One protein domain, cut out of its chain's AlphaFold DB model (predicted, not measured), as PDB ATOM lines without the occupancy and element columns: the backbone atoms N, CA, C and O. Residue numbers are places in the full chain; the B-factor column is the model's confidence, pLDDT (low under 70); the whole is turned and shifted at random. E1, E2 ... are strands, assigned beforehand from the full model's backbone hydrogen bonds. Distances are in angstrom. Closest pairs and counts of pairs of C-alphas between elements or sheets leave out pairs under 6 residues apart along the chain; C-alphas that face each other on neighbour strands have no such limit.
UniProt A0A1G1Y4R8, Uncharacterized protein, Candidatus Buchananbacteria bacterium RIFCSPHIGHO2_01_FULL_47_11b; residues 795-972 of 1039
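What this domain is: This is residues 795 to 972 of the 1039 residues of an uncharacterized protein of Candidatus Buchananbacteria bacterium RIFCSPHIGHO2_01_FULL_47_11b (UniProt A0A1G1Y4R8). With little regular structure, the domain has two lobes: a small sandwich, sheet E1-E2-E7-E6 face to face with the pair E5-E8, and a loop-rich head holding hairpin E3-E4. The 178 printed residues have eight named strands, E1 to E8 in order, and no named helix; the class is all strand, with 41 residues in strands, and the sheets are antiparallel. It is loose, radius of gyration of the C-alphas 20.2 A, spanning 60 by 45 by 30 A.

How they stand to each other: E1, residues 795 to 798, and E2, residues 812 to 816, form an antiparallel hairpin at 175 degrees, with N 798 and O 813 2.8 A apart. E2 is antiparallel to E7, residues 931 to 938, with N 934 and O 814 2.7 A apart. E6, residues 912 to 919, forms an antiparallel hairpin with E7, N 917 and O 933 2.8 A apart. E3, residues 857 to 859, and E4, residues 865 to 867, form an antiparallel hairpin, N 858 and O 866 2.8 A apart. E5, residues 900 to 904, is antiparallel to E8, residues 947 to 951, N 901 and O 950 2.8 A apart. The closest C-alphas of E2 and E8, Leu 812 and Gly 949, are 7.0 A apart.

Where its parts are: E1 begins at C-alpha 795 (155.462, 262.723, 284.057) and E8 ends at C-alpha 951 (156.210, 264.615, 296.889). E6 is 22.8 A long and E7 22.9 A.

The domain as a whole: The farthest C-alphas, Ala 805 and Thr 846, are 63.0 A apart. The printed part has no cut. Links E1 to E2, E2 to E3, E4 to E5 and E6 to E7 are long. Confidence is under 70 at 33 residues, among them 965 to 972.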
ATOM      1  N   ASP A 795     154.961 263.153 285.372       81.94
ATOM      2  CA  ASP A 795     155.462 262.723 284.057       81.94
ATOM      3  C   ASP A 795     156.956 262.350 284.096       81.94
ATOM      4  O   ASP A 795     157.375 261.262 283.685       81.94
ATOM      5  N   ARG A 796     157.792 263.230 284.662       82.12
ATOM      6  CA  ARG A 796     159.257 263.076 284.650       82.12
ATOM      7  C   ARG A 796     159.883 263.403 285.999       82.12
ATOM      8  O   ARG A 796     159.462 264.327 286.680       82.12
ATOM      9  N   VAL A 797     160.961 262.694 286.340       85.31
ATOM     10  CA  VAL A 797     161.832 262.999 287.488       85.31
ATOM     11  C   VAL A 797     163.302 263.073 287.078       85.31
ATOM     12  O   VAL A 797     163.755 262.338 286.192       85.31
ATOM     13  N   GLY A 798     164.056 263.952 287.732       80.12
ATOM     14  CA  GLY A 798     165.483 264.154 287.531       80.12
ATOM     15  C   GLY A 798     166.216 264.511 288.835       80.12
ATOM     16  O   GLY A 798     165.623 265.087 289.745       80.12
ATOM     17  N   PRO A 799     167.513 264.161 288.971       80.19
ATOM     18  CA  PRO A 799     168.250 263.192 288.155       80.19
ATOM     19  C   PRO A 799     167.632 261.783 288.236       80.19
ATOM     20  O   PRO A 799     166.868 261.483 289.148       80.19
ATOM     21  N   ALA A 800     167.939 260.915 287.265       75.06
ATOM     22  CA  ALA A 800     167.350 259.575 287.201       75.06
ATOM     23  C   ALA A 800     167.595 258.778 288.497       75.06
ATOM     24  O   ALA A 800     168.694 258.821 289.065       75.06
ATOM     25  N   VAL A 801     166.573 258.037 288.935       75.69
ATOM     26  CA  VAL A 801     166.617 257.212 290.150       75.69
ATOM     27  C   VAL A 801     167.789 256.224 290.063       75.69
ATOM     28  O   VAL A 801     168.055 255.660 289.003       75.69
ATOM     29  N   GLU A 802     168.521 256.064 291.167       79.25
ATOM     30  CA  GLU A 802     169.724 255.214 291.291       79.25
ATOM     31  C   GLU A 802     170.932 255.612 290.417       79.25
ATOM     32  O   GLU A 802     171.911 254.865 290.323       79.25
ATOM     33  N   SER A 803     170.927 256.798 289.798       78.94
ATOM     34  CA  SER A 803     172.089 257.266 289.038       78.94
ATOM     35  C   SER A 803     173.314 257.521 289.934       78.94
ATOM     36  O   SER A 803     173.238 258.134 290.999       78.94
ATOM     37  N   SER A 804     174.486 257.051 289.495       78.19
ATOM     38  CA  SER A 804     175.766 257.296 290.171       78.19
ATOM     39  C   SER A 804     176.460 258.548 289.627       78.19
ATOM     40  O   SER A 804     176.390 258.804 288.426       78.19
ATOM     41  N   ALA A 805     177.217 259.254 290.475       76.81
ATOM     42  CA  ALA A 805     177.978 260.457 290.108       76.81
ATOM     43  C   ALA A 805     177.112 261.628 289.594       76.81
ATOM     44  O   ALA A 805     177.551 262.415 288.753       76.81
ATOM     45  N   ALA A 806     175.893 261.759 290.125       78.19
ATOM     46  CA  ALA A 806     175.075 262.946 289.925       78.19
ATOM     47  C   ALA A 806     175.788 264.202 290.463       78.19
ATOM     48  O   ALA A 806     176.582 264.148 291.407       78.19
ATOM     49  N   ASN A 807     175.549 265.343 289.819       80.31
ATOM     50  CA  ASN A 807     176.202 266.591 290.187       80.31
ATOM     51  C   ASN A 807     175.716 267.051 291.570       80.31
ATOM     52  O   ASN A 807     174.534 267.306 291.758       80.31
ATOM     53  N   LEU A 808     176.651 267.225 292.508       81.00
ATOM     54  CA  LEU A 808     176.393 267.590 293.909       81.00
ATOM     55  C   LEU A 808     175.797 268.995 294.107       81.00
ATOM     56  O   LEU A 808     175.621 269.430 295.246       81.00
ATOM     57  N   SER A 809     175.590 269.754 293.033       82.12
ATOM     58  CA  SER A 809     175.060 271.120 293.056       82.12
ATOM     59  C   SER A 809     173.921 271.348 292.063       82.12
ATOM     60  O   SER A 809     173.423 272.467 292.000       82.12
ATOM     61  N   LEU A 810     173.528 270.338 291.276       85.31
ATOM     62  CA  LEU A 810     172.332 270.458 290.442       85.31
ATOM     63  C   LEU A 810     171.093 270.127 291.279       85.31
ATOM     64  O   LEU A 810     171.141 269.146 292.021       85.31
ATOM     65  N   PRO A 811     170.000 270.895 291.133       89.62
ATOM     66  CA  PRO A 811     168.756 270.615 291.833       89.62
ATOM     67  C   PRO A 811     168.159 269.273 291.395       89.62
ATOM     68  O   PRO A 811     168.433 268.790 290.292       89.62
ATOM     69  N   LEU A 812     167.311 268.694 292.248       91.62
ATOM     70  CA  LEU A 812     166.379 267.651 291.814       91.62
ATOM     71  C   LEU A 812     165.189 268.332 291.142       91.62
ATOM     72  O   LEU A 812     164.783 269.411 291.577       91.62
ATOM     73  N   ASP A 813     164.615 267.705 290.124       92.00
ATOM     74  CA  ASP A 813     163.472 268.233 289.395       92.00
ATOM     75  C   ASP A 813     162.392 267.178 289.130       92.00
ATOM     76  O   ASP A 813     162.668 265.984 289.015       92.00
ATOM     77  N   ALA A 814     161.146 267.627 289.048       91.06
ATOM     78  CA  ALA A 814     159.974 266.807 288.767       91.06
ATOM     79  C   ALA A 814     159.006 267.587 287.873       91.06
ATOM     80  O   ALA A 814     158.765 268.761 288.135       91.06
ATOM     81  N   THR A 815     158.455 266.962 286.836       91.06
ATOM     82  CA  THR A 815     157.484 267.584 285.923       91.06
ATOM     83  C   THR A 815     156.126 266.919 286.085       91.06
ATOM     84  O   THR A 815     156.046 265.691 286.047       91.06
ATOM     85  N   PHE A 816     155.093 267.732 286.258       91.25
ATOM     86  CA  PHE A 816     153.691 267.340 286.332       91.25
ATOM     87  C   PHE A 816     152.971 267.711 285.046       91.25
ATOM     88  O   PHE A 816     153.352 268.698 284.429       91.25
ATOM     89  N   ASP A 817     151.947 266.956 284.675       89.06
ATOM     90  CA  ASP A 817     151.114 267.196 283.489       89.06
ATOM     91  C   ASP A 817     150.092 268.333 283.648       89.06
ATOM     92  O   ASP A 817     149.387 268.649 282.695       89.06
ATOM     93  N   GLU A 818     150.063 268.982 284.813       90.25
ATOM     94  CA  GLU A 818     149.162 270.089 285.127       90.25
ATOM     95  C   GLU A 818     149.881 271.250 285.833       90.25
ATOM     96  O   GLU A 818     150.992 271.130 286.384       90.25
ATOM     97  N   LEU A 819     149.213 272.404 285.860       94.25
ATOM     98  CA  LEU A 819     149.604 273.532 286.689       94.25
ATOM     99  C   LEU A 819     149.351 273.226 288.167       94.25
ATOM    100  O   LEU A 819     148.211 273.073 288.595       94.25
ATOM    101  N   LEU A 820     150.404 273.238 288.978       95.56
ATOM    102  CA  LEU A 820     150.323 273.085 290.424       95.56
ATOM    103  C   LEU A 820     150.072 274.416 291.124       95.56
ATOM    104  O   LEU A 820     150.580 275.454 290.703       95.56
ATOM    105  N   MET A 821     149.400 274.361 292.271       95.94
ATOM    106  CA  MET A 821     149.407 275.447 293.246       95.94
ATOM    107  C   MET A 821     150.809 275.605 293.834       95.94
ATOM    108  O   MET A 821     151.257 274.805 294.665       95.94
ATOM    109  N   SER A 822     151.493 276.678 293.460       96.00
ATOM    110  CA  SER A 822     152.829 277.035 293.930       96.00
ATOM    111  C   SER A 822     152.906 277.192 295.445       96.00
ATOM    112  O   SER A 822     153.920 276.831 296.045       96.00
ATOM    113  N   SER A 823     151.824 277.640 296.090       94.62
ATOM    114  CA  SER A 823     151.711 277.729 297.553       94.62
ATOM    115  C   SER A 823     151.717 276.373 298.264       94.62
ATOM    116  O   SER A 823     151.973 276.302 299.470       94.62
ATOM    117  N   THR A 824     151.468 275.283 297.536       94.44
ATOM    118  CA  THR A 824     151.573 273.908 298.045       94.44
ATOM    119  C   THR A 824     152.897 273.242 297.670       94.44
ATOM    120  O   THR A 824     153.317 272.274 298.303       94.44
ATOM    121  N   VAL A 825     153.625 273.793 296.700       95.31
ATOM    122  CA  VAL A 825     154.959 273.336 296.293       95.31
ATOM    123  C   VAL A 825     156.013 273.950 297.227       95.31
ATOM    124  O   VAL A 825     156.836 274.780 296.846       95.31
ATOM    125  N   LYS A 826     155.958 273.552 298.501       94.25
ATOM    126  CA  LYS A 826     156.763 274.111 299.599       94.25
ATOM    127  C   LYS A 826     157.481 273.022 300.417       94.25
ATOM    128  O   LYS A 826     157.107 271.849 300.333       94.25
ATOM    129  N   PRO A 827     158.549 273.359 301.164       94.12
ATOM    130  CA  PRO A 827     159.423 272.366 301.778       94.12
ATOM    131  C   PRO A 827     158.899 271.751 303.088       94.12
ATOM    132  O   PRO A 827     158.706 272.404 304.111       94.12
ATOM    133  N   GLY A 828     158.835 270.426 303.092       89.25
ATOM    134  CA  GLY A 828     158.751 269.544 304.243       89.25
ATOM    135  C   GLY A 828     157.368 269.506 304.884       89.25
ATOM    136  O   GLY A 828     156.338 269.440 304.212       89.25
ATOM    137  N   THR A 829     157.377 269.503 306.213       87.69
ATOM    138  CA  THR A 829     156.204 269.499 307.098       87.69
ATOM    139  C   THR A 829     156.393 270.546 308.206       87.69
ATOM    140  O   THR A 829     157.357 271.322 308.165       87.69
ATOM    141  N   GLY A 830     155.505 270.562 309.207       85.56
ATOM    142  CA  GLY A 830     155.609 271.444 310.379       85.56
ATOM    143  C   GLY A 830     154.957 272.812 310.180       85.56
ATOM    144  O   GLY A 830     155.299 273.771 310.869       85.56
ATOM    145  N   TYR A 831     154.045 272.896 309.214       90.31
ATOM    146  CA  TYR A 831     153.147 274.024 309.012       90.31
ATOM    147  C   TYR A 831     151.982 273.960 309.998       90.31
ATOM    148  O   TYR A 831     151.644 272.888 310.485       90.31
ATOM    149  N   ARG A 832     151.309 275.082 310.269       87.00
ATOM    150  CA  ARG A 832     150.059 275.090 311.055       87.00
ATOM    151  C   ARG A 832     148.869 274.620 310.204       87.00
ATOM    152  O   ARG A 832     147.917 275.354 309.975       87.00
ATOM    153  N   ASP A 833     148.961 273.399 309.698       85.81
ATOM    154  CA  ASP A 833     147.989 272.765 308.800       85.81
ATOM    155  C   ASP A 833     147.609 271.339 309.229       85.81
ATOM    156  O   ASP A 833     146.885 270.635 308.521       85.81
ATOM    157  N   GLY A 834     148.122 270.897 310.378       81.44
ATOM    158  CA  GLY A 834     147.896 269.566 310.904       81.44
ATOM    159  C   GLY A 834     146.575 269.454 311.643       81.44
ATOM    160  O   GLY A 834     146.095 270.401 312.262       81.44
ATOM    161  N   GLY A 835     145.993 268.257 311.606       80.75
ATOM    162  CA  GLY A 835     144.864 267.902 312.463       80.75
ATOM    163  C   GLY A 835     145.357 267.188 313.716       80.75
ATOM    164  O   GLY A 835     146.219 266.311 313.622       80.75
ATOM    165  N   CYS A 836     144.786 267.523 314.873       81.56
ATOM    166  CA  CYS A 836     145.016 266.739 316.082       81.56
ATOM    167  C   CYS A 836     144.423 265.341 315.920       81.56
ATOM    168  O   CYS A 836     143.268 265.187 315.505       81.56
ATOM    169  N   TYR A 837     145.230 264.333 316.242       81.19
ATOM    170  CA  TYR A 837     144.801 262.945 316.232       81.19
ATOM    171  C   TYR A 837     143.747 262.697 317.316       81.19
ATOM    172  O   TYR A 837     143.852 263.208 318.432       81.19
ATOM    173  N   CYS A 838     142.760 261.863 317.005       77.38
ATOM    174  CA  CYS A 838     141.737 261.448 317.955       77.38
ATOM    175  C   CYS A 838     141.249 260.018 317.697       77.38
ATOM    176  O   CYS A 838     141.418 259.453 316.615       77.38
ATOM    177  N   ASP A 839     140.596 259.430 318.697       76.31
ATOM    178  CA  ASP A 839     139.957 258.121 318.608       76.31
ATOM    179  C   ASP A 839     138.430 258.281 318.465       76.31
ATOM    180  O   ASP A 839     137.778 258.767 319.392       76.31
ATOM    181  N   PRO A 840     137.812 257.890 317.336       74.38
ATOM    182  CA  PRO A 840     136.375 258.068 317.135       74.38
ATOM    183  C   PRO A 840     135.517 257.237 318.104       74.38
ATOM    184  O   PRO A 840     134.344 257.564 318.302       74.38
ATOM    185  N   SER A 841     136.078 256.211 318.759       71.25
ATOM    186  CA  SER A 841     135.357 255.386 319.742       71.25
ATOM    187  C   SER A 841     135.019 256.123 321.045       71.25
ATOM    188  O   SER A 841     134.139 255.685 321.788       71.25
ATOM    189  N   THR A 842     135.661 257.266 321.312       69.44
ATOM    190  CA  THR A 842     135.447 258.081 322.520       69.44
ATOM    191  C   THR A 842     134.511 259.270 322.298       69.44
ATOM    192  O   THR A 842     134.372 260.119 323.181       69.44
ATOM    193  N   ASN A 843     133.847 259.346 321.140       69.00
ATOM    194  CA  ASN A 843     132.860 260.384 320.848       69.00
ATOM    195  C   ASN A 843     131.677 260.311 321.836       69.00
ATOM    196  O   ASN A 843     130.991 259.293 321.944       69.00
ATOM    197  N   SER A 844     131.409 261.409 322.552       63.53
ATOM    198  CA  SER A 844     130.266 261.500 323.464       63.53
ATOM    199  C   SER A 844     128.951 261.578 322.687       63.53
ATOM    200  O   SER A 844     128.691 262.552 321.979       63.53
ATOM    201  N   ALA A 845     128.074 260.591 322.884       57.06
ATOM    202  CA  ALA A 845     126.745 260.552 322.268       57.06
ATOM    203  C   ALA A 845     125.802 261.685 322.733       57.06
ATOM    204  O   ALA A 845     124.760 261.898 322.118       57.06
ATOM    205  N   THR A 846     126.127 262.397 323.820       52.62
ATOM    206  CA  THR A 846     125.255 263.421 324.429       52.62
ATOM    207  C   THR A 846     125.687 264.858 324.152       52.62
ATOM    208  O   THR A 846     124.845 265.751 324.197       52.62
ATOM    209  N   THR A 847     126.969 265.100 323.875       56.62
ATOM    210  CA  THR A 847     127.524 266.449 323.654       56.62
ATOM    211  C   THR A 847     128.125 266.635 322.263       56.62
ATOM    212  O   THR A 847     128.486 267.755 321.914       56.62
ATOM    213  N   GLY A 848     128.266 265.562 321.473       56.66
ATOM    214  CA  GLY A 848     128.930 265.615 320.169       56.66
ATOM    215  C   GLY A 848     130.413 265.991 320.255       56.66
ATOM    216  O   GLY A 848     131.000 266.348 319.247       56.66
ATOM    217  N   SER A 849     131.021 265.946 321.441       60.50
ATOM    218  CA  SER A 849     132.426 266.286 321.670       60.50
ATOM    219  C   SER A 849     133.245 265.036 321.992       60.50
ATOM    220  O   SER A 849     132.752 264.103 322.635       60.50
ATOM    221  N   ASN A 850     134.501 265.005 321.544       70.19
ATOM    222  CA  ASN A 850     135.472 263.978 321.919       70.19
ATOM    223  C   ASN A 850     136.449 264.562 322.954       70.19
ATOM    224  O   ASN A 850     136.975 265.641 322.692       70.19
ATOM    225  N   PRO A 851     136.733 263.899 324.092       62.66
ATOM    226  CA  PRO A 851     137.724 264.386 325.062       62.66
ATOM    227  C   PRO A 851     139.139 264.558 324.473       62.66
ATOM    228  O   PRO A 851     139.899 265.391 324.959       62.66
ATOM    229  N   GLY A 852     139.472 263.835 323.396       68.00
ATOM    230  CA  GLY A 852     140.724 264.001 322.652       68.00
ATOM    231  C   GLY A 852     140.735 265.167 321.655       68.00
ATOM    232  O   GLY A 852     141.780 265.444 321.073       68.00
ATOM    233  N   CYS A 853     139.609 265.861 321.450       75.00
ATOM    234  CA  CYS A 853     139.503 266.998 320.538       75.00
ATOM    235  C   CYS A 853     139.247 268.320 321.278       75.00
ATOM    236  O   CYS A 853     138.688 268.318 322.378       75.00
ATOM    237  N   PRO A 854     139.615 269.469 320.677       74.25
ATOM    238  CA  PRO A 854     139.230 270.780 321.193       74.25
ATOM    239  C   PRO A 854     137.706 270.916 321.349       74.25
ATOM    240  O   PRO A 854     136.925 270.195 320.724       74.25
ATOM    241  N   ALA A 855     137.258 271.868 322.172       73.31
ATOM    242  CA  ALA A 855     135.829 272.143 322.325       73.31
ATOM    243  C   ALA A 855     135.165 272.412 320.956       73.31
ATOM    244  O   ALA A 855     135.762 273.039 320.082       73.31
ATOM    245  N   ASN A 856     133.933 271.925 320.775       74.56
ATOM    246  CA  ASN A 856     133.166 271.994 319.521       74.56
ATOM    247  C   ASN A 856     133.823 271.301 318.309       74.56
ATOM    248  O   ASN A 856     133.511 271.629 317.169       74.56
ATOM    249  N   HIS A 857     134.716 270.335 318.540       79.12
ATOM    250  CA  HIS A 857     135.251 269.462 317.496       79.12
ATOM    251  C   HIS A 857     134.810 268.012 317.727       79.12
ATOM    252  O   HIS A 857     134.740 267.519 318.859       79.12
ATOM    253  N   THR A 858     134.528 267.319 316.630       78.50
ATOM    254  CA  THR A 858     134.202 265.890 316.587       78.50
ATOM    255  C   THR A 858     135.383 265.095 316.064       78.50
ATOM    256  O   THR A 858     136.092 265.554 315.171       78.50
ATOM    257  N   CYS A 859     135.580 263.880 316.574       76.00
ATOM    258  CA  CYS A 859     136.552 262.983 315.973       76.00
ATOM    259  C   CYS A 859     135.955 262.285 314.753       76.00
ATOM    260  O   CYS A 859     134.939 261.590 314.865       76.00
ATOM    261  N   THR A 860     136.604 262.458 313.607       71.50
ATOM    262  CA  THR A 860     136.230 261.810 312.350       71.50
ATOM    263  C   THR A 860     136.649 260.341 312.329       71.50
ATOM    264  O   THR A 860     137.542 259.904 313.056       71.50
ATOM    265  N   VAL A 861     136.064 259.574 311.408       63.09
ATOM    266  CA  VAL A 861     136.492 258.195 311.097       63.09
ATOM    267  C   VAL A 861     137.927 258.107 310.554       63.09
ATOM    268  O   VAL A 861     138.455 257.012 310.418       63.09
ATOM    269  N   ALA A 862     138.549 259.240 310.213       59.69
ATOM    270  CA  ALA A 862     139.950 259.336 309.808       59.69
ATOM    271  C   ALA A 862     140.890 259.638 310.991       59.69
ATOM    272  O   ALA A 862     142.031 260.043 310.769       59.69
ATOM    273  N   ASN A 863     140.411 259.484 312.233       74.94
ATOM    274  CA  ASN A 863     141.167 259.741 313.458       74.94
ATOM    275  C   ASN A 863     141.696 261.181 313.563       74.94
ATOM    276  O   ASN A 863     142.772 261.423 314.104       74.94
ATOM    277  N   ARG A 864     140.941 262.149 313.032       76.50
ATOM    278  CA  ARG A 864     141.278 263.579 313.075       76.50
ATOM    279  C   ARG A 864     140.138 264.386 313.667       76.50
ATOM    280  O   ARG A 864     138.974 264.118 313.357       76.50
ATOM    281  N   CYS A 865     140.475 265.376 314.484       78.06
ATOM    282  CA  CYS A 865     139.505 266.343 314.977       78.06
ATOM    283  C   CYS A 865     139.042 267.245 313.831       78.06
ATOM    284  O   CYS A 865     139.874 267.854 313.165       78.06
ATOM    285  N   GLU A 866     137.734 267.341 313.621       78.06
ATOM    286  CA  GLU A 866     137.093 268.241 312.658       78.06
ATOM    287  C   GLU A 866     136.123 269.148 313.416       78.06
ATOM    288  O   GLU A 866     135.393 268.697 314.307       78.06
ATOM    289  N   ALA A 867     136.162 270.437 313.106       75.56
ATOM    290  CA  ALA A 867     135.276 271.436 313.666       75.56
ATOM    291  C   ALA A 867     133.816 271.123 313.327       75.56
ATOM    292  O   ALA A 867     133.479 270.720 312.214       75.56
ATOM    293  N   GLN A 868     132.929 271.332 314.294       73.44
ATOM    294  CA  GLN A 868     131.494 271.303 314.036       73.44
ATOM    295  C   GLN A 868     131.088 272.509 313.173       73.44
ATOM    296  O   GLN A 868     131.755 273.549 313.172       73.44
ATOM    297  N   ALA A 869     129.965 272.393 312.458       64.06
ATOM    298  CA  ALA A 869     129.450 273.467 311.610       64.06
ATOM    299  C   ALA A 869     129.351 274.806 312.372       64.06
ATOM    300  O   ALA A 869     128.791 274.869 313.468       64.06
ATOM    301  N   GLY A 870     129.900 275.874 311.785       64.56
ATOM    302  CA  GLY A 870     129.945 277.210 312.392       64.56
ATOM    303  C   GLY A 870     131.102 277.444 313.375       64.56
ATOM    304  O   GLY A 870     131.130 278.488 314.024       64.56
ATOM    305  N   THR A 871     132.054 276.510 313.491       65.88
ATOM    306  CA  THR A 871     133.286 276.688 314.276       65.88
ATOM    307  C   THR A 871     134.529 276.590 313.396       65.88
ATOM    308  O   THR A 871     134.544 275.865 312.406       65.88
ATOM    309  N   SER A 872     135.571 277.354 313.730       71.38
ATOM    310  CA  SER A 872     136.839 277.329 312.998       71.38
ATOM    311  C   SER A 872     137.656 276.099 313.381       71.38
ATOM    312  O   SER A 872     137.797 275.787 314.565       71.38
ATOM    313  N   GLN A 873     138.230 275.440 312.377       77.56
ATOM    314  CA  GLN A 873     139.138 274.315 312.563       77.56
ATOM    315  C   GLN A 873     140.382 274.740 313.351       77.56
ATOM    316  O   GLN A 873     141.096 275.660 312.955       77.56
ATOM    317  N   VAL A 874     140.671 274.035 314.443       71.94
ATOM    318  CA  VAL A 874     141.939 274.187 315.165       71.94
ATOM    319  C   VAL A 874     143.002 273.342 314.471       71.94
ATOM    320  O   VAL A 874     142.923 272.112 314.459       71.94
ATOM    321  N   LEU A 875     143.995 274.015 313.892       83.75
ATOM    322  CA  LEU A 875     145.133 273.388 313.224       83.75
ATOM    323  C   LEU A 875     146.369 273.415 314.124       83.75
ATOM    324  O   LEU A 875     146.677 274.428 314.759       83.75
ATOM    325  N   CYS A 876     147.090 272.300 314.145       83.69
ATOM    326  CA  CYS A 876     148.324 272.133 314.897       83.69
ATOM    327  C   CYS A 876     149.543 272.192 313.965       83.69
ATOM    328  O   CYS A 876     149.503 271.751 312.815       83.69
ATOM    329  N   ALA A 877     150.643 272.735 314.473       82.81
ATOM    330  CA  ALA A 877     151.967 272.662 313.856       82.81
ATOM    331  C   ALA A 877     152.890 271.657 314.563       82.81
ATOM    332  O   ALA A 877     153.919 271.264 314.017       82.81
ATOM    333  N   ALA A 878     152.550 271.278 315.797       78.94
ATOM    334  CA  ALA A 878     153.320 270.355 316.616       78.94
ATOM    335  C   ALA A 878     152.418 269.605 317.602       78.94
ATOM    336  O   ALA A 878     151.340 270.072 317.970       78.94
ATOM    337  N   ASP A 879     152.897 268.451 318.064       81.81
ATOM    338  CA  ASP A 879     152.191 267.562 318.992       81.81
ATOM    339  C   ASP A 879     151.721 268.268 320.271       81.81
ATOM    340  O   ASP A 879     150.626 268.017 320.760       81.81
ATOM    341  N   ASN A 880     152.519 269.196 320.806       78.44
ATOM    342  CA  ASN A 880     152.204 269.922 322.039       78.44
ATOM    343  C   ASN A 880     151.059 270.943 321.904       78.44
ATOM    344  O   ASN A 880     150.622 271.487 322.917       78.44
ATOM    345  N   GLU A 881     150.579 271.206 320.689       79.44
ATOM    346  CA  GLU A 881     149.419 272.065 320.432       79.44
ATOM    347  C   GLU A 881     148.093 271.282 320.458       79.44
ATOM    348  O   GLU A 881     147.018 271.873 320.354       79.44
ATOM    349  N   CYS A 882     148.155 269.958 320.626       78.06
ATOM    350  CA  CYS A 882     146.994 269.083 320.739       78.06
ATOM    351  C   CYS A 882     146.677 268.720 322.203       78.06
ATOM    352  O   CYS A 882     147.546 268.733 323.076       78.06
ATOM    353  N   SER A 883     145.404 268.405 322.484       70.31
ATOM    354  CA  SER A 883     144.923 268.094 323.842       70.31
ATOM    355  C   SER A 883     145.595 266.843 324.420       70.31
ATOM    356  O   SER A 883     145.716 265.822 323.746       70.31
ATOM    357  N   VAL A 884     145.992 266.906 325.695       57.88
ATOM    358  CA  VAL A 884     146.697 265.828 326.419       57.88
ATOM    359  C   VAL A 884     145.783 264.702 326.924       57.88
ATOM    360  O   VAL A 884     146.279 263.671 327.375       57.88
ATOM    361  N   ASP A 885     144.461 264.846 326.817       56.38
ATOM    362  CA  ASP A 885     143.490 263.907 327.393       56.38
ATOM    363  C   ASP A 885     143.066 262.801 326.400       56.38
ATOM    364  O   ASP A 885     141.879 262.575 326.157       56.38
ATOM    365  N   HIS A 886     144.036 262.083 325.813       57.44
ATOM    366  CA  HIS A 886     143.758 260.922 324.955       57.44
ATOM    367  C   HIS A 886     143.803 259.601 325.754       57.44
ATOM    368  O   HIS A 886     144.888 259.168 326.158       57.44
ATOM    369  N   PRO A 887     142.670 258.897 325.955       53.06
ATOM    370  CA  PRO A 887     142.589 257.751 326.866       53.06
ATOM    371  C   PRO A 887     143.336 256.484 326.403       53.06
ATOM    372  O   PRO A 887     143.546 255.592 327.223       53.06
ATOM    373  N   THR A 888     143.759 256.386 325.134       56.56
ATOM    374  CA  THR A 888     144.405 255.178 324.564       56.56
ATOM    375  C   THR A 888     145.870 255.337 324.130       56.56
ATOM    376  O   THR A 888     146.561 254.330 324.017       56.56
ATOM    377  N   ILE A 889     146.379 256.560 323.919       56.75
ATOM    378  CA  ILE A 889     147.740 256.808 323.376       56.75
ATOM    379  C   ILE A 889     148.616 257.577 324.377       56.75
ATOM    380  O   ILE A 889     149.837 257.465 324.344       56.75
ATOM    381  N   GLY A 890     148.019 258.306 325.328       60.06
ATOM    382  CA  GLY A 890     148.736 258.976 326.419       60.06
ATOM    383  C   GLY A 890     149.598 260.180 326.012       60.06
ATOM    384  O   GLY A 890     150.063 260.895 326.897       60.06
ATOM    385  N   THR A 891     149.795 260.434 324.714       67.38
ATOM    386  CA  THR A 891     150.517 261.600 324.185       67.38
ATOM    387  C   THR A 891     149.721 262.282 323.072       67.38
ATOM    388  O   THR A 891     149.173 261.578 322.219       67.38
ATOM    389  N   PRO A 892     149.658 263.623 323.051       71.62
ATOM    390  CA  PRO A 892     149.033 264.361 321.960       71.62
ATOM    391  C   PRO A 892     149.846 264.179 320.668       71.62
ATOM    392  O   PRO A 892     151.073 264.116 320.724       71.62
ATOM    393  N   VAL A 893     149.172 264.042 319.522       81.62
ATOM    394  CA  VAL A 893     149.812 263.833 318.210       81.62
ATOM    395  C   VAL A 893     149.195 264.781 317.189       81.62
ATOM    396  O   VAL A 893     147.973 264.817 317.022       81.62
ATOM    397  N   CYS A 894     150.048 265.524 316.495       82.75
ATOM    398  CA  CYS A 894     149.693 266.389 315.386       82.75
ATOM    399  C   CYS A 894     150.034 265.706 314.058       82.75
ATOM    400  O   CYS A 894     151.166 265.278 313.833       82.75
ATOM    401  N   VAL A 895     149.059 265.620 313.150       80.12
ATOM    402  CA  VAL A 895     149.261 265.005 311.832       80.12
ATOM    403  C   VAL A 895     149.283 266.083 310.751       80.12
ATOM    404  O   VAL A 895     148.247 266.410 310.161       80.12
ATOM    405  N   ASN A 896     150.475 266.628 310.499       83.12
ATOM    406  CA  ASN A 896     150.725 267.602 309.432       83.12
ATOM    407  C   ASN A 896     150.670 266.985 308.038       83.12
ATOM    408  O   ASN A 896     150.915 265.789 307.851       83.12
ATOM    409  N   ARG A 897     150.394 267.831 307.043       83.38
ATOM    410  CA  ARG A 897     150.536 267.442 305.640       83.38
ATOM    411  C   ARG A 897     152.013 267.303 305.279       83.38
ATOM    412  O   ARG A 897     152.877 267.992 305.826       83.38
ATOM    413  N   LYS A 898     152.287 266.405 304.333       83.81
ATOM    414  CA  LYS A 898     153.587 266.287 303.670       83.81
ATOM    415  C   LYS A 898     153.524 266.979 302.317       83.81
ATOM    416  O   LYS A 898     152.699 266.602 301.491       83.81
ATOM    417  N   TYR A 899     154.391 267.965 302.112       91.81
ATOM    418  CA  TYR A 899     154.558 268.648 300.832       91.81
ATOM    419  C   TYR A 899     155.759 268.053 300.082       91.81
ATOM    420  O   TYR A 899     155.861 266.833 299.957       91.81
ATOM    421  N   VAL A 900     156.688 268.876 299.601       93.06
ATOM    422  CA  VAL A 900     157.921 268.415 298.948       93.06
ATOM    423  C   VAL A 900     158.949 268.098 300.022       93.06
ATOM    424  O   VAL A 900     159.140 268.928 300.889       93.06
ATOM    425  N   THR A 901     159.639 266.962 300.009       90.06
ATOM    426  CA  THR A 901     160.662 266.620 301.013       90.06
ATOM    427  C   THR A 901     161.968 266.236 300.336       90.06
ATOM    428  O   THR A 901     161.982 265.373 299.465       90.06
ATOM    429  N   LEU A 902     163.081 266.842 300.760       90.56
ATOM    430  CA  LEU A 902     164.412 266.345 300.426       90.56
ATOM    431  C   LEU A 902     164.814 265.249 301.416       90.56
ATOM    432  O   LEU A 902     164.942 265.490 302.617       90.56
ATOM    433  N   ILE A 903     165.063 264.054 300.894       86.75
ATOM    434  CA  ILE A 903     165.668 262.953 301.636       86.75
ATOM    435  C   ILE A 903     167.182 263.130 301.521       86.75
ATOM    436  O   ILE A 903     167.737 262.999 300.434       86.75
ATOM    437  N   ASP A 904     167.857 263.419 302.632       83.88
ATOM    438  CA  ASP A 904     169.315 263.554 302.708       83.88
ATOM    439  C   ASP A 904     169.870 262.615 303.791       83.88
ATOM    440  O   ASP A 904     169.567 262.767 304.975       83.88
ATOM    441  N   ARG A 905     170.699 261.638 303.393       81.31
ATOM    442  CA  ARG A 905     171.374 260.705 304.319       81.31
ATOM    443  C   ARG A 905     172.780 261.152 304.720       81.31
ATOM    444  O   ARG A 905     173.598 260.331 305.144       81.31
ATOM    445  N   SER A 906     173.105 262.427 304.551       75.81
ATOM    446  CA  SER A 906     174.389 262.972 304.964       75.81
ATOM    447  C   SER A 906     174.509 263.060 306.492       75.81
ATOM    448  O   SER A 906     173.536 263.124 307.240       75.81
ATOM    449  N   THR A 907     175.746 263.116 306.989       75.25
ATOM    450  CA  THR A 907     176.020 263.333 308.421       75.25
ATOM    451  C   THR A 907     175.734 264.768 308.885       75.25
ATOM    452  O   THR A 907     175.841 265.058 310.076       75.25
ATOM    453  N   ARG A 908     175.476 265.695 307.955       77.56
ATOM    454  CA  ARG A 908     175.243 267.121 308.211       77.56
ATOM    455  C   ARG A 908     174.139 267.606 307.270       77.56
ATOM    456  O   ARG A 908     174.468 267.827 306.107       77.56
ATOM    457  N   PRO A 909     172.907 267.813 307.768       81.38
ATOM    458  CA  PRO A 909     171.772 268.174 306.927       81.38
ATOM    459  C   PRO A 909     172.088 269.370 306.030       81.38
ATOM    460  O   PRO A 909     172.553 270.408 306.523       81.38
ATOM    461  N   VAL A 910     171.839 269.224 304.730       87.81
ATOM    462  CA  VAL A 910     171.926 270.343 303.787       87.81
ATOM    463  C   VAL A 910     170.722 271.271 303.930       87.81
ATOM    464  O   VAL A 910     169.633 270.850 304.312       87.81
ATOM    465  N   GLY A 911     170.921 272.550 303.622       90.56
ATOM    466  CA  GLY A 911     169.823 273.508 303.507       90.56
ATOM    467  C   GLY A 911     169.249 273.439 302.108       90.56
ATOM    468  O   GLY A 911     170.013 273.328 301.144       90.56
ATOM    469  N   TRP A 912     167.929 273.490 301.990       93.38
ATOM    470  CA  TRP A 912     167.248 273.318 300.713       93.38
ATOM    471  C   TRP A 912     165.932 274.089 300.669       93.38
ATOM    472  O   TRP A 912     165.323 274.371 301.696       93.38
ATOM    473  N   TRP A 913     165.516 274.461 299.467       93.62
ATOM    474  CA  TRP A 913     164.304 275.226 299.213       93.62
ATOM    475  C   TRP A 913     163.677 274.770 297.905       93.62
ATOM    476  O   TRP A 913     164.333 274.170 297.049       93.62
ATOM    477  N   VAL A 914     162.397 275.068 297.748       94.62
ATOM    478  CA  VAL A 914     161.637 274.675 296.567       94.62
ATOM    479  C   VAL A 914     161.399 275.898 295.686       94.62
ATOM    480  O   VAL A 914     161.233 277.017 296.181       94.62
ATOM    481  N   ALA A 915     161.434 275.673 294.381       94.38
ATOM    482  CA  ALA A 915     160.944 276.584 293.358       94.38
ATOM    483  C   ALA A 915     160.168 275.769 292.319       94.38
ATOM    484  O   ALA A 915     160.318 274.548 292.251       94.38
ATOM    485  N   ASN A 916     159.356 276.416 291.502       95.25
ATOM    486  CA  ASN A 916     158.707 275.795 290.360       95.25
ATOM    487  C   ASN A 916     158.618 276.779 289.192       95.25
ATOM    488  O   ASN A 916     158.659 277.989 289.393       95.25
ATOM    489  N   ASN A 917     158.490 276.242 287.985       94.31
ATOM    490  CA  ASN A 917     158.239 277.010 286.775       94.31
ATOM    491  C   ASN A 917     157.057 276.386 286.031       94.31
ATOM    492  O   ASN A 917     157.010 275.164 285.870       94.31
ATOM    493  N   GLY A 918     156.146 277.226 285.545       92.50
ATOM    494  CA  GLY A 918     155.176 276.821 284.536       92.50
ATOM    495  C   GLY A 918     155.853 276.694 283.170       92.50
ATOM    496  O   GLY A 918     156.719 277.505 282.833       92.50
ATOM    497  N   LEU A 919     155.489 275.673 282.397       91.25
ATOM    498  CA  LEU A 919     155.923 275.507 281.011       91.25
ATOM    499  C   LEU A 919     154.696 275.392 280.105       91.25
ATOM    500  O   LEU A 919     153.706 274.763 280.471       91.25
ATOM    501  N   ASP A 920     154.794 275.989 278.924       89.88
ATOM    502  CA  ASP A 920     153.810 275.865 277.848       89.88
ATOM    503  C   ASP A 920     154.059 274.560 277.070       89.88
ATOM    504  O   ASP A 920     155.207 274.227 276.720       89.88
ATOM    505  N   THR A 921     153.003 273.786 276.828       82.50
ATOM    506  CA  THR A 921     153.113 272.497 276.153       82.50
ATOM    507  C   THR A 921     153.403 272.689 274.668       82.50
ATOM    508  O   THR A 921     152.605 273.214 273.898       82.50
ATOM    509  N   VAL A 922     154.516 272.119 274.194       71.25
ATOM    510  CA  VAL A 922     154.970 272.225 272.787       71.25
ATOM    511  C   VAL A 922     153.915 271.761 271.757       71.25
ATOM    512  O   VAL A 922     153.997 272.127 270.583       71.25
ATOM    513  N   GLY A 923     152.941 270.941 272.167       68.19
ATOM    514  CA  GLY A 923     151.848 270.451 271.321       68.19
ATOM    515  C   GLY A 923     150.731 271.466 271.053       68.19
ATOM    516  O   GLY A 923     150.113 271.394 269.988       68.19
ATOM    517  N   THR A 924     150.507 272.414 271.963       69.81
ATOM    518  CA  THR A 924     149.460 273.446 271.887       69.81
ATOM    519  C   THR A 924     149.973 274.797 272.403       69.81
ATOM    520  O   THR A 924     149.379 275.326 273.330       69.81
ATOM    521  N   PRO A 925     151.046 275.380 271.821       79.12
ATOM    522  CA  PRO A 925     151.654 276.576 272.391       79.12
ATOM    523  C   PRO A 925     150.720 277.777 272.273       79.12
ATOM    524  O   PRO A 925     150.573 278.340 271.179       79.12
ATOM    525  N   ASP A 926     150.080 278.150 273.373       82.31
ATOM    526  CA  ASP A 926     149.191 279.310 273.477       82.31
ATOM    527  C   ASP A 926     149.873 280.500 274.180       82.31
ATOM    528  O   ASP A 926     149.328 281.607 274.227       82.31
ATOM    529  N   GLY A 927     151.120 280.311 274.629       86.06
ATOM    530  CA  GLY A 927     151.904 281.311 275.341       86.06
ATOM    531  C   GLY A 927     151.623 281.368 276.842       86.06
ATOM    532  O   GLY A 927     152.166 282.257 277.503       86.06
ATOM    533  N   TYR A 928     150.819 280.445 277.371       90.56
ATOM    534  CA  TYR A 928     150.544 280.267 278.791       90.56
ATOM    535  C   TYR A 928     151.049 278.899 279.253       90.56
ATOM    536  O   TYR A 928     151.252 277.979 278.473       90.56
ATOM    537  N   ALA A 929     151.343 278.775 280.543       91.19
ATOM    538  CA  ALA A 929     151.823 277.509 281.075       91.19
ATOM    539  C   ALA A 929     150.670 276.513 281.284       91.19
ATOM    540  O   ALA A 929     149.657 276.884 281.867       91.19
ATOM    541  N   ASP A 930     150.880 275.248 280.913       88.12
ATOM    542  CA  ASP A 930     149.935 274.144 281.166       88.12
ATOM    543  C   ASP A 930     150.477 273.145 282.192       88.12
ATOM    544  O   ASP A 930     149.720 272.515 282.925       88.12
ATOM    545  N   ILE A 931     151.804 272.993 282.239       91.56
ATOM    546  CA  ILE A 931     152.493 271.980 283.038       91.56
ATOM    547  C   ILE A 931     153.424 272.636 284.056       91.56
ATOM    548  O   ILE A 931     153.932 273.740 283.840       91.56
ATOM    549  N   THR A 932     153.715 271.940 285.154       95.19
ATOM    550  CA  THR A 932     154.614 272.458 286.199       95.19
ATOM    551  C   THR A 932     155.888 271.651 286.304       95.19
ATOM    552  O   THR A 932     155.857 270.444 286.531       95.19
ATOM    553  N   GLN A 933     157.032 272.332 286.264       94.88
ATOM    554  CA  GLN A 933     158.308 271.763 286.678       94.88
ATOM    555  C   GLN A 933     158.690 272.266 288.072       94.88
ATOM    556  O   GLN A 933     158.925 273.453 288.277       94.88
ATOM    557  N   VAL A 934     158.778 271.353 289.032       95.12
ATOM    558  CA  VAL A 934     159.202 271.589 290.416       95.12
ATOM    559  C   VAL A 934     160.702 271.346 290.548       95.12
ATOM    560  O   VAL A 934     161.216 270.369 290.014       95.12
ATOM    561  N   PHE A 935     161.389 272.191 291.315       94.56
ATOM    562  CA  PHE A 935     162.814 272.103 291.619       94.56
ATOM    563  C   PHE A 935     163.056 272.072 293.129       94.56
ATOM    564  O   PHE A 935     162.629 272.968 293.860       94.56
ATOM    565  N   ILE A 936     163.823 271.086 293.590       94.62
ATOM    566  CA  ILE A 936     164.389 271.034 294.940       94.62
ATOM    567  C   ILE A 936     165.823 271.551 294.849       94.62
ATOM    568  O   ILE A 936     166.759 270.819 294.512       94.62
ATOM    569  N   ASN A 937     165.989 272.837 295.137       92.81
ATOM    570  CA  ASN A 937     167.293 273.476 295.221       92.81
ATOM    571  C   ASN A 937     167.920 273.197 296.580       92.81
ATOM    572  O   ASN A 937     167.233 273.165 297.597       92.81
ATOM    573  N   HIS A 938     169.234 273.032 296.619       91.31
ATOM    574  CA  HIS A 938     169.935 272.736 297.858       91.31
ATOM    575  C   HIS A 938     171.343 273.320 297.853       91.31
ATOM    576  O   HIS A 938     171.980 273.517 296.816       91.31
ATOM    577  N   THR A 939     171.875 273.553 299.048       87.25
ATOM    578  CA  THR A 939     173.314 273.758 299.218       87.25
ATOM    579  C   THR A 939     174.077 272.492 298.839       87.25
ATOM    580  O   THR A 939     173.549 271.386 298.948       87.25
ATOM    581  N   ARG A 940     175.324 272.639 298.382       84.25
ATOM    582  CA  ARG A 940     176.134 271.532 297.855       84.25
ATOM    583  C   ARG A 940     176.138 270.303 298.782       84.25
ATOM    584  O   ARG A 940     176.506 270.417 299.949       84.25
ATOM    585  N   PHE A 941     175.811 269.133 298.228       82.50
ATOM    586  CA  PHE A 941     175.896 267.852 298.936       82.50
ATOM    587  C   PHE A 941     177.346 267.451 299.242       82.50
ATOM    588  O   PHE A 941     178.289 267.835 298.542       82.50
ATOM    589  N   ASN A 942     177.521 266.611 300.265       79.00
ATOM    590  CA  ASN A 942     178.806 265.970 300.538       79.00
ATOM    591  C   ASN A 942     179.133 264.912 299.469       79.00
ATOM    592  O   ASN A 942     178.244 264.308 298.876       79.00
ATOM    593  N   GLU A 943     180.425 264.643 299.252       74.56
ATOM    594  CA  GLU A 943     180.924 263.768 298.172       74.56
ATOM    595  C   GLU A 943     180.472 262.296 298.273       74.56
ATOM    596  O   GLU A 943     180.568 261.557 297.296       74.56
ATOM    597  N   ALA A 944     179.959 261.868 299.429       76.62
ATOM    598  CA  ALA A 944     179.436 260.525 299.669       76.62
ATOM    599  C   ALA A 944     178.090 260.606 300.404       76.62
ATOM    600  O   ALA A 944     178.014 260.450 301.623       76.62
ATOM    601  N   THR A 945     177.017 260.921 299.681       78.62
ATOM    602  CA  THR A 945     175.665 261.052 300.243       78.62
ATOM    603  C   THR A 945     174.634 260.460 299.291       78.62
ATOM    604  O   THR A 945     174.664 260.724 298.093       78.62
ATOM    605  N   THR A 946     173.726 259.652 299.836       83.25
ATOM    606  CA  THR A 946     172.507 259.224 299.143       83.25
ATOM    607  C   THR A 946     171.424 260.251 299.423       83.25
ATOM    608  O   THR A 946     171.183 260.577 300.587       83.25
ATOM    609  N   TYR A 947     170.782 260.739 298.368       84.94
ATOM    610  CA  TYR A 947     169.728 261.736 298.461       84.94
ATOM    611  C   TYR A 947     168.557 261.393 297.530       84.94
ATOM    612  O   TYR A 947     168.699 260.561 296.632       84.94
ATOM    613  N   GLY A 948     167.407 262.022 297.754       84.81
ATOM    614  CA  GLY A 948     166.200 261.854 296.949       84.81
ATOM    615  C   GLY A 948     165.174 262.950 297.223       84.81
ATOM    616  O   GLY A 948     165.367 263.775 298.114       84.81
ATOM    617  N   GLY A 949     164.093 262.958 296.451       86.25
ATOM    618  CA  GLY A 949     162.946 263.838 296.647       86.25
ATOM    619  C   GLY A 949     161.673 263.017 296.820       86.25
ATOM    620  O   GLY A 949     161.481 262.031 296.113       86.25
ATOM    621  N   GLU A 950     160.817 263.421 297.751       85.88
ATOM    622  CA  GLU A 950     159.466 262.885 297.936       85.88
ATOM    623  C   GLU A 950     158.452 264.013 297.734       85.88
ATOM    624  O   GLU A 950     158.670 265.143 298.168       85.88
ATOM    625  N   LEU A 951     157.340 263.707 297.068       86.44
ATOM    626  CA  LEU A 951     156.210 264.615 296.889       86.44
ATOM    627  C   LEU A 951     155.019 263.991 297.610       86.44
ATOM    628  O   LEU A 951     154.581 262.894 297.264       86.44
ATOM    629  N   GLY A 952     154.557 264.657 298.662       83.62
ATOM    630  CA  GLY A 952     153.432 264.204 299.465       83.62
ATOM    631  C   GLY A 952     152.090 264.729 298.961       83.62
ATOM    632  O   GLY A 952     152.013 265.606 298.103       83.62
ATOM    633  N   TYR A 953     151.021 264.213 299.567       80.44
ATOM    634  CA  TYR A 953     149.632 264.554 299.246       80.44
ATOM    635  C   TYR A 953     149.247 266.010 299.563       80.44
ATOM    636  O   TYR A 953     148.135 266.431 299.278       80.44
ATOM    637  N   GLY A 954     150.132 266.785 300.198       86.88
ATOM    638  CA  GLY A 954     149.914 268.211 300.417       86.88
ATOM    639  C   GLY A 954     150.046 269.045 299.140       86.88
ATOM    640  O   GLY A 954     149.509 270.149 299.113       86.88
ATOM    641  N   VAL A 955     150.748 268.544 298.115       92.12
ATOM    642  CA  VAL A 955     150.894 269.214 296.812       92.12
ATOM    643  C   VAL A 955     149.577 269.125 296.045       92.12
ATOM    644  O   VAL A 955     149.011 268.037 295.948       92.12
ATOM    645  N   LYS A 956     149.101 270.251 295.507       92.62
ATOM    646  CA  LYS A 956     147.828 270.354 294.786       92.62
ATOM    647  C   LYS A 956     147.997 270.954 293.393       92.62
ATOM    648  O   LYS A 956     148.917 271.748 293.189       92.62
ATOM    649  N   ASP A 957     147.109 270.597 292.474       94.75
ATOM    650  CA  ASP A 957     146.910 271.282 291.194       94.75
ATOM    651  C   ASP A 957     146.213 272.646 291.380       94.75
ATOM    652  O   ASP A 957     145.786 273.001 292.482       94.75
ATOM    653  N   SER A 958     146.063 273.403 290.293       95.50
ATOM    654  CA  SER A 958     145.378 274.705 290.258       95.50
ATOM    655  C   SER A 958     143.849 274.609 290.393       95.50
ATOM    656  O   SER A 958     143.173 275.637 290.441       95.50
ATOM    657  N   TYR A 959     143.315 273.395 290.508       94.00
ATOM    658  CA  TYR A 959     141.918 273.068 290.795       94.00
ATOM    659  C   TYR A 959     141.728 272.527 292.226       94.00
ATOM    660  O   TYR A 959     140.631 272.127 292.621       94.00
ATOM    661  N   GLN A 960     142.782 272.609 293.049       93.44
ATOM    662  CA  GLN A 960     142.849 272.200 294.452       93.44
ATOM    663  C   GLN A 960     142.808 270.681 294.691       93.44
ATOM    664  O   GLN A 960     142.679 270.260 295.852       93.44
ATOM    665  N   ASN A 961     142.971 269.850 293.662       87.81
ATOM    666  CA  ASN A 961     143.108 268.405 293.801       87.81
ATOM    667  C   ASN A 961     144.533 268.029 294.168       87.81
ATOM    668  O   ASN A 961     145.517 268.574 293.681       87.81
ATOM    669  N   CYS A 962     144.651 267.080 295.081       85.81
ATOM    670  CA  CYS A 962     145.932 266.634 295.578       85.81
ATOM    671  C   CYS A 962     146.624 265.671 294.630       85.81
ATOM    672  O   CYS A 962     146.003 264.745 294.104       85.81
ATOM    673  N   TYR A 963     147.945 265.793 294.574       85.19
ATOM    674  CA  TYR A 963     148.805 264.748 294.057       85.19
ATOM    675  C   TYR A 963     148.641 263.466 294.881       85.19
ATOM    676  O   TYR A 963     148.846 263.448 296.099       85.19
ATOM    677  N   LEU A 964     148.305 262.367 294.206       70.88
ATOM    678  CA  LEU A 964     148.204 261.048 294.816       70.88
ATOM    679  C   LEU A 964     149.454 260.231 294.449       70.88
ATOM    680  O   LEU A 964     149.544 259.721 293.330       70.88
ATOM    681  N   PRO A 965     150.412 260.023 295.377       56.03
ATOM    682  CA  PRO A 965     151.724 259.426 295.084       56.03
ATOM    683  C   PRO A 965     151.697 257.964 294.587       56.03
ATOM    684  O   PRO A 965     152.746 257.373 294.334       56.03
ATOM    685  N   GLY A 966     150.514 257.362 294.415       43.50
ATOM    686  CA  GLY A 966     150.323 256.023 293.852       43.50
ATOM    687  C   GLY A 966     150.354 255.935 292.317       43.50
ATOM    688  O   GLY A 966     150.389 254.816 291.799       43.50
ATOM    689  N   GLN A 967     150.358 257.061 291.589       38.47
ATOM    690  CA  GLN A 967     150.241 257.112 290.118       38.47
ATOM    691  C   GLN A 967     151.538 257.517 289.379       38.47
ATOM    692  O   GLN A 967     151.508 258.254 288.404       38.47
ATOM    693  N   GLY A 968     152.710 257.039 289.814       32.06
ATOM    694  CA  GLY A 968     153.963 257.286 289.079       32.06
ATOM    695  C   GLY A 968     154.006 256.648 287.666       32.06
ATOM    696  O   GLY A 968     153.314 255.655 287.421       32.06
ATOM    697  N   PRO A 969     154.895 257.117 286.763       30.98
ATOM    698  CA  PRO A 969     154.877 256.837 285.312       30.98
ATOM    699  C   PRO A 969     155.225 255.389 284.906       30.98
ATOM    700  O   PRO A 969     155.052 254.989 283.758       30.98
ATOM    701  N   GLN A 970     155.673 254.552 285.846       33.66
ATOM    702  CA  GLN A 970     155.810 253.094 285.655       33.66
ATOM    703  C   GLN A 970     154.514 252.342 285.979       33.66
ATOM    704  O   GLN A 970     154.487 251.116 286.084       33.66
ATOM    705  N   GLY A 971     153.433 253.085 286.191       33.62
ATOM    706  CA  GLY A 971     152.223 252.553 286.729       33.62
ATOM    707  C   GLY A 971     151.158 252.208 285.715       33.62
ATOM    708  O   GLY A 971     150.132 252.868 285.699       33.62
ATOM    709  N   SER A 972     151.336 251.120 284.969       31.91
ATOM    710  CA  SER A 972     150.214 250.485 284.276       31.91
ATOM    711  C   SER A 972     149.037 250.310 285.244       31.91
ATOM    712  O   SER A 972     149.211 249.665 286.285       31.91
TER     713      SER A 972